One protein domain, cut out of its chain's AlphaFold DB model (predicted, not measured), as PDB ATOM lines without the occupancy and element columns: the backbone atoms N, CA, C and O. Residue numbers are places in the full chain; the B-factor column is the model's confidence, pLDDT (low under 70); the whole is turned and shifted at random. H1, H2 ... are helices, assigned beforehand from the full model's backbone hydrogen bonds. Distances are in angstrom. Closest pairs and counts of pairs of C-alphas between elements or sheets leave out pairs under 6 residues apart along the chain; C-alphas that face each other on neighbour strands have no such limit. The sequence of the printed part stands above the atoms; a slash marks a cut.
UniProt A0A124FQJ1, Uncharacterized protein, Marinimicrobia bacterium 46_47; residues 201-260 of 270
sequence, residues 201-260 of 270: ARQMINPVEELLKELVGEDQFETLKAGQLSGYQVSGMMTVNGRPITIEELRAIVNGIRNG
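AT A GLANCE: This is residues 201 to 260 of the 270 residues of an uncharacterized protein of Marinimicrobia bacterium 46_47 (UniProt A0A124FQJ1). Look for two helices side by side, H1 and H3, running the same way, with H2 turning off steeply after H1 on the side away from H3. Residues 227 to 246 loop from H2 back to H3. The 60 printed residues hold three named helices, H1, H2, H3, and no named strand: all helix, only just compact, close to loose, radius of gyration of the C-alphas 12.0 A, spans 27 by 23 by 20 A.

HOW THE PARTS SIT: H1, residues 207 to 216, and H2, residues 218 to 226, only just touch, only at the corner, with 3 pairs of C-alphas within 8 A, the closest Lys 213 and Phe 221 at 5.7 A. They run opposite ways at a steep tilt of 69.7 degrees, only just short of about perpendicular. H3, residues 247 to 258, touches H1 at a shallow tilt of 11 degrees, the same way; their closest C-alphas, Leu 215 and Val 254, are 6.6 A apart. H2 and H3 are apart. In H1, H2 and H3 every O i to N i+4 pair is within hydrogen-bond range.

IN THESE COORDINATES: Find C-alpha 207 at (54.642, 49.323, 7.753); H1 runs 14.2 A from there, H2 12.3 A. H3 runs 16.5 A to C-alpha 258 at (44.368, 44.715, -5.076).

THE WHOLE: The printed part has no cut; its farthest C-alphas, Arg 202 and Gly 260, are 33.0 A apart. H1 to H2 is a tight link, H2 to H3 a long one. Residues 201 to 207, 232 to 237, 239 and 242 to 244 have pLDDT under 70.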
ATOM      1  N   ALA A 201      55.375  50.456  20.235       44.88
ATOM      2  CA  ALA A 201      54.063  50.677  19.639       44.88
ATOM      3  C   ALA A 201      53.845  52.138  19.174       44.88
ATOM      4  O   ALA A 201      52.921  52.421  18.413       44.88
ATOM      5  N   ARG A 202      54.688  53.082  19.634       43.72
ATOM      6  CA  ARG A 202      54.716  54.489  19.203       43.72
ATOM      7  C   ARG A 202      55.836  54.825  18.208       43.72
ATOM      8  O   ARG A 202      55.710  55.838  17.529       43.72
ATOM      9  N   GLN A 203      56.917  54.041  18.149       41.72
ATOM     10  CA  GLN A 203      58.111  54.336  17.337       41.72
ATOM     11  C   GLN A 203      58.224  53.521  16.044       41.72
ATOM     12  O   GLN A 203      58.962  53.925  15.144       41.72
ATOM     13  N   MET A 204      57.463  52.434  15.884       44.16
ATOM     14  CA  MET A 204      57.235  51.881  14.551       44.16
ATOM     15  C   MET A 204      56.417  52.893  13.740       44.16
ATOM     16  O   MET A 204      55.208  53.009  13.926       44.16
ATOM     17  N   ILE A 205      57.059  53.599  12.799       47.34
ATOM     18  CA  ILE A 205      56.376  54.017  11.567       47.34
ATOM     19  C   ILE A 205      55.886  52.713  10.962       47.34
ATOM     20  O   ILE A 205      56.669  51.956  10.400       47.34
ATOM     21  N   ASN A 206      54.640  52.373  11.253       60.03
ATOM     22  CA  ASN A 206      54.201  51.001  11.206       60.03
ATOM     23  C   ASN A 206      53.983  50.599   9.738       60.03
ATOM     24  O   ASN A 206      53.010  51.046   9.133       60.03
ATOM     25  N   PRO A 207      54.845  49.757   9.132       66.31
ATOM     26  CA  PRO A 207      54.642  49.323   7.753       66.31
ATOM     27  C   PRO A 207      53.328  48.541   7.602       66.31
ATOM     28  O   PRO A 207      52.772  48.494   6.511       66.31
ATOM     29  N   VAL A 208      52.787  47.985   8.693       73.00
ATOM     30  CA  VAL A 208      51.438  47.405   8.728       73.00
ATOM     31  C   VAL A 208      50.372  48.495   8.646       73.00
ATOM     32  O   VAL A 208      49.387  48.303   7.953       73.00
ATOM     33  N   GLU A 209      50.553  49.645   9.298       76.50
ATOM     34  CA  GLU A 209      49.629  50.784   9.192       76.50
ATOM     35  C   GLU A 209      49.584  51.331   7.763       76.50
ATOM     36  O   GLU A 209      48.496  51.560   7.248       76.50
ATOM     37  N   GLU A 210      50.730  51.460   7.094       80.12
ATOM     38  CA  GLU A 210      50.774  51.857   5.679       80.12
ATOM     39  C   GLU A 210      50.081  50.832   4.773       80.12
ATOM     40  O   GLU A 210      49.263  51.201   3.933       80.12
ATOM     41  N   LEU A 211      50.319  49.536   4.987       80.19
ATOM     42  CA  LEU A 211      49.619  48.481   4.245       80.19
ATOM     43  C   LEU A 211      48.112  48.449   4.551       80.19
ATOM     44  O   LEU A 211      47.310  48.163   3.665       80.19
ATOM     45  N   LEU A 212      47.697  48.760   5.783       79.25
ATOM     46  CA  LEU A 212      46.285  48.882   6.149       79.25
ATOM     47  C   LEU A 212      45.651  50.101   5.475       79.25
ATOM     48  O   LEU A 212      44.574  49.963   4.903       79.25
ATOM     49  N   LYS A 213      46.321  51.259   5.464       83.69
ATOM     50  CA  LYS A 213      45.887  52.445   4.708       83.69
ATOM     51  C   LYS A 213      45.785  52.150   3.214       83.69
ATOM     52  O   LYS A 213      44.840  52.597   2.575       83.69
ATOM     53  N   GLU A 214      46.698  51.355   2.663       82.31
ATOM     54  CA  GLU A 214      46.638  50.906   1.269       82.31
ATOM     55  C   GLU A 214      45.447  49.964   1.005       82.31
ATOM     56  O   GLU A 214      44.838  50.021  -0.063       82.31
ATOM     57  N   LEU A 215      45.094  49.114   1.975       82.38
ATOM     58  CA  LEU A 215      43.981  48.165   1.879       82.38
ATOM     59  C   LEU A 215      42.603  48.813   2.030       82.38
ATOM     60  O   LEU A 215      41.706  48.519   1.242       82.38
ATOM     61  N   VAL A 216      42.411  49.622   3.076       84.25
ATOM     62  CA  VAL A 216      41.099  50.198   3.424       84.25
ATOM     63  C   VAL A 216      40.938  51.643   2.950       84.25
ATOM     64  O   VAL A 216      39.832  52.161   2.924       84.25
ATOM     65  N   GLY A 217      42.016  52.295   2.521       84.88
ATOM     66  CA  GLY A 217      42.033  53.721   2.214       84.88
ATOM     67  C   GLY A 217      42.333  54.566   3.452       84.88
ATOM     68  O   GLY A 217      41.863  54.284   4.555       84.88
ATOM     69  N   GLU A 218      43.110  55.628   3.257       85.50
ATOM     70  CA  GLU A 218      43.603  56.497   4.331       85.50
ATOM     71  C   GLU A 218      42.467  57.119   5.160       85.50
ATOM     72  O   GLU A 218      42.450  56.979   6.380       85.50
ATOM     73  N   ASP A 219      41.447  57.690   4.511       87.88
ATOM     74  CA  ASP A 219      40.298  58.300   5.200       87.88
ATOM     75  C   ASP A 219      39.508  57.289   6.054       87.88
ATOM     76  O   ASP A 219      39.053  57.591   7.166       87.88
ATOM     77  N   GLN A 220      39.337  56.066   5.542       86.50
ATOM     78  CA  GLN A 220      38.640  54.999   6.261       86.50
ATOM     79  C   GLN A 220      39.478  54.508   7.441       86.50
ATOM     80  O   GLN A 220      38.941  54.283   8.526       86.50
ATOM     81  N   PHE A 221      40.790  54.377   7.246       86.75
ATOM     82  CA  PHE A 221      41.720  54.006   8.300       86.75
ATOM     83  C   PHE A 221      41.721  55.030   9.441       86.75
ATOM     84  O   PHE A 221      41.559  54.643  10.597       86.75
ATOM     85  N   GLU A 222      41.807  56.329   9.144       86.25
ATOM     86  CA  GLU A 222      41.772  57.381  10.172       86.25
ATOM     87  C   GLU A 222      40.426  57.417  10.915       86.25
ATOM     88  O   GLU A 222      40.383  57.592  12.136       86.25
ATOM     89  N   THR A 223      39.318  57.144  10.217       90.06
ATOM     90  CA  THR A 223      37.994  56.989  10.846       90.06
ATOM     91  C   THR A 223      37.963  55.806  11.821       90.06
ATOM     92  O   THR A 223      37.442  55.926  12.934       90.06
ATOM     93  N   LEU A 224      38.544  54.664  11.440       85.38
ATOM     94  CA  LEU A 224      38.656  53.488  12.308       85.38
ATOM     95  C   LEU A 224      39.564  53.768  13.511       85.38
ATOM     96  O   LEU A 224      39.196  53.416  14.632       85.38
ATOM     97  N   LYS A 225      40.694  54.452  13.299       82.19
ATOM     98  CA  LYS A 225      41.674  54.846  14.325       82.19
ATOM     99  C   LYS A 225      41.082  55.770  15.383       82.19
ATOM    100  O   LYS A 225      41.329  55.585  16.571       82.19
ATOM    101  N   ALA A 226      40.256  56.728  14.966       83.06
ATOM    102  CA  ALA A 226      39.536  57.612  15.880       83.06
ATOM    103  C   ALA A 226      38.357  56.921  16.595       83.06
ATOM    104  O   ALA A 226      37.941  57.369  17.665       83.06
ATOM    105  N   GLY A 227      37.809  55.852  16.008       88.12
ATOM    106  CA  GLY A 227      36.635  55.133  16.496       88.12
ATOM    107  C   GLY A 227      36.963  53.779  17.121       88.12
ATOM    108  O   GLY A 227      37.364  53.692  18.277       88.12
ATOM    109  N   GLN A 228      36.730  52.705  16.366       80.94
ATOM    110  CA  GLN A 228      36.793  51.321  16.856       80.94
ATOM    111  C   GLN A 228      38.193  50.890  17.306       80.94
ATOM    112  O   GLN A 228      38.316  50.087  18.222       80.94
ATOM    113  N   LEU A 229      39.229  51.446  16.685       78.12
ATOM    114  CA  LEU A 229      40.628  51.193  17.020       78.12
ATOM    115  C   LEU A 229      41.177  52.242  18.000       78.12
ATOM    116  O   LEU A 229      42.380  52.285  18.253       78.12
ATOM    117  N   SER A 230      40.316  53.090  18.569       80.12
ATOM    118  CA  SER A 230      40.737  54.098  19.537       80.12
ATOM    119  C   SER A 230      41.346  53.430  20.769       80.12
ATOM    120  O   SER A 230      40.712  52.614  21.435       80.12
ATOM    121  N   GLY A 231      42.606  53.764  21.053       71.88
ATOM    122  CA  GLY A 231      43.378  53.176  22.149       71.88
ATOM    123  C   GLY A 231      44.065  51.844  21.825       71.88
ATOM    124  O   GLY A 231      44.858  51.383  22.645       71.88
ATOM    125  N   TYR A 232      43.828  51.262  20.646       68.38
ATOM    126  CA  TYR A 232      44.558  50.087  20.171       68.38
ATOM    127  C   TYR A 232      45.884  50.498  19.527       68.38
ATOM    128  O   TYR A 232      46.013  51.569  18.929       68.38
ATOM    129  N   GLN A 233      46.886  49.629  19.647       61.78
ATOM    130  CA  GLN A 233      48.175  49.783  18.982       61.78
ATOM    131  C   GLN A 233      48.551  48.475  18.294       61.78
ATOM    132  O   GLN A 233      48.230  47.392  18.781       61.78
ATOM    133  N   VAL A 234      49.234  48.574  17.158       65.75
ATOM    134  CA  VAL A 234      49.677  47.391  16.420       65.75
ATOM    135  C   VAL A 234      50.841  46.743  17.166       65.75
ATOM    136  O   VAL A 234      51.864  47.380  17.397       65.75
ATOM    137  N   SER A 235      50.680  45.469  17.519       57.78
ATOM    138  CA  SER A 235      51.663  44.674  18.271       57.78
ATOM    139  C   SER A 235      52.809  44.127  17.413       57.78
ATOM    140  O   SER A 235      53.696  43.453  17.927       57.78
ATOM    141  N   GLY A 236      52.764  44.329  16.091       54.38
ATOM    142  CA  GLY A 236      53.709  43.746  15.131       54.38
ATOM    143  C   GLY A 236      53.535  42.238  14.904       54.38
ATOM    144  O   GLY A 236      54.117  41.688  13.970       54.38
ATOM    145  N   MET A 237      52.700  41.564  15.701       55.16
ATOM    146  CA  MET A 237      52.362  40.156  15.523       55.16
ATOM    147  C   MET A 237      51.207  40.023  14.533       55.16
ATOM    148  O   MET A 237      50.099  40.497  14.776       55.16
ATOM    149  N   MET A 238      51.465  39.359  13.411       70.88
ATOM    150  CA  MET A 238      50.491  39.140  12.347       70.88
ATOM    151  C   MET A 238      50.361  37.647  12.105       70.88
ATOM    152  O   MET A 238      51.371  36.952  12.021       70.88
ATOM    153  N   THR A 239      49.136  37.152  11.953       68.31
ATOM    154  CA  THR A 239      48.902  35.745  11.626       68.31
ATOM    155  C   THR A 239      47.956  35.595  10.451       68.31
ATOM    156  O   THR A 239      46.958  36.306  10.365       68.31
ATOM    157  N   VAL A 240      48.215  34.608   9.601       73.38
ATOM    158  CA  VAL A 240      47.289  34.153   8.560       73.38
ATOM    159  C   VAL A 240      46.972  32.695   8.839       73.38
ATOM    160  O   VAL A 240      47.875  31.864   8.911       73.38
ATOM    161  N   ASN A 241      45.689  32.383   9.040       75.12
ATOM    162  CA  ASN A 241      45.229  31.049   9.444       75.12
ATOM    163  C   ASN A 241      45.936  30.525  10.714       75.12
ATOM    164  O   ASN A 241      46.290  29.352  10.794       75.12
ATOM    165  N   GLY A 242      46.195  31.408  11.686       68.44
ATOM    166  CA  GLY A 242      46.884  31.073  12.938       68.44
ATOM    167  C   GLY A 242      48.404  30.897  12.826       68.44
ATOM    168  O   GLY A 242      49.060  30.687  13.843       68.44
ATOM    169  N   ARG A 243      48.990  31.013  11.626       67.00
ATOM    170  CA  ARG A 243      50.445  30.984  11.420       67.00
ATOM    171  C   ARG A 243      51.008  32.409  11.447       67.00
ATOM    172  O   ARG A 243      50.513  33.225  10.669       67.00
ATOM    173  N   PRO A 244      52.034  32.712  12.262       68.19
ATOM    174  CA  PRO A 244      52.743  33.987  12.199       68.19
ATOM    175  C   PRO A 244      53.303  34.256  10.799       68.19
ATOM    176  O   PRO A 244      53.848  33.346  10.172       68.19
ATOM    177  N   ILE A 245      53.165  35.488  10.318       73.38
ATOM    178  CA  ILE A 245      53.650  35.919   9.002       73.38
ATOM    179  C   ILE A 245      54.549  37.150   9.107       73.38
ATOM    180  O   ILE A 245      54.444  37.950  10.037       73.38
ATOM    181  N   THR A 246      55.423  37.305   8.117       77.62
ATOM    182  CA  THR A 246      56.299  38.469   7.944       77.62
ATOM    183  C   THR A 246      55.588  39.630   7.236       77.62
ATOM    184  O   THR A 246      54.525  39.470   6.633       77.62
ATOM    185  N   ILE A 247      56.202  40.818   7.260       73.56
ATOM    186  CA  ILE A 247      55.689  42.005   6.555       73.56
ATOM    187  C   ILE A 247      55.668  41.836   5.027       73.56
ATOM    188  O   ILE A 247      54.761  42.331   4.360       73.56
ATOM    189  N   GLU A 248      56.630  41.101   4.464       78.00
ATOM    190  CA  GLU A 248      56.685  40.830   3.023       78.00
ATOM    191  C   GLU A 248      55.583  39.851   2.594       78.00
ATOM    192  O   GLU A 248      54.961  40.034   1.547       78.00
ATOM    193  N   GLU A 249      55.267  38.861   3.436       79.94
ATOM    194  CA  GLU A 249      54.114  37.979   3.229       79.94
ATOM    195  C   GLU A 249      52.793  38.756   3.309       79.94
ATOM    196  O   GLU A 249      51.924  38.567   2.455       79.94
ATOM    197  N   LEU A 250      52.651  39.687   4.265       81.12
ATOM    198  CA  LEU A 250      51.485  40.573   4.319       81.12
ATOM    199  C   LEU A 250      51.374  41.424   3.045       81.12
ATOM    200  O   LEU A 250      50.302  41.487   2.445       81.12
ATOM    201  N   ARG A 251      52.473  42.032   2.584       83.44
ATOM    202  CA  ARG A 251      52.501  42.827   1.346       83.44
ATOM    203  C   ARG A 251      52.095  41.998   0.123       83.44
ATOM    204  O   ARG A 251      51.362  42.487  -0.734       83.44
ATOM    205  N   ALA A 252      52.522  40.739   0.041       85.31
ATOM    206  CA  ALA A 252      52.106  39.832  -1.028       85.31
ATOM    207  C   ALA A 252      50.588  39.572  -1.010       85.31
ATOM    208  O   ALA A 252      49.944  39.595  -2.063       85.31
ATOM    209  N   ILE A 253      50.001  39.393   0.178       83.94
ATOM    210  CA  ILE A 253      48.550  39.225   0.354       83.94
ATOM    211  C   ILE A 253      47.803  40.496  -0.065       83.94
ATOM    212  O   ILE A 253      46.860  40.416  -0.853       83.94
ATOM    213  N   VAL A 254      48.253  41.668   0.398       83.25
ATOM    214  CA  VAL A 254      47.684  42.984   0.052       83.25
ATOM    215  C   VAL A 254      47.666  43.190  -1.463       83.25
ATOM    216  O   VAL A 254      46.625  43.499  -2.045       83.25
ATOM    217  N   ASN A 255      48.793  42.928  -2.125       85.19
ATOM    218  CA  ASN A 255      48.909  43.028  -3.578       85.19
ATOM    219  C   ASN A 255      47.979  42.051  -4.307       85.19
ATOM    220  O   ASN A 255      47.368  42.412  -5.312       85.19
ATOM    221  N   GLY A 256      47.836  40.821  -3.808       83.44
ATOM    222  CA  GLY A 256      46.912  39.851  -4.390       83.44
ATOM    223  C   GLY A 256      45.442  40.262  -4.256       83.44
ATOM    224  O   GLY A 256      44.665  40.017  -5.178       83.44
ATOM    225  N   ILE A 257      45.061  40.939  -3.166       82.56
ATOM    226  CA  ILE A 257      43.718  41.521  -2.995       82.56
ATOM    227  C   ILE A 257      43.507  42.643  -4.017       82.56
ATOM    228  O   ILE A 257      42.525  42.620  -4.758       82.56
ATOM    229  N   ARG A 258      44.453  43.589  -4.124       79.00
ATOM    230  CA  ARG A 258      44.368  44.715  -5.076       79.00
ATOM    231  C   ARG A 258      44.301  44.256  -6.532       79.00
ATOM    232  O   ARG A 258      43.554  44.827  -7.321       79.00
ATOM    233  N   ASN A 259      45.040  43.205  -6.873       83.75
ATOM    234  CA  ASN A 259      45.086  42.646  -8.224       83.75
ATOM    235  C   ASN A 259      43.937  41.658  -8.514       83.75
ATOM    236  O   ASN A 259      43.946  41.004  -9.556       83.75
ATOM    237  N   GLY A 260      42.964  41.510  -7.605       77.69
ATOM    238  CA  GLY A 260      41.784  40.653  -7.785       77.69
ATOM    239  C   GLY A 260      42.060  39.147  -7.721       77.69
ATOM    240  O   GLY A 260      41.200  38.351  -8.087       77.69
TER     241      GLY A 260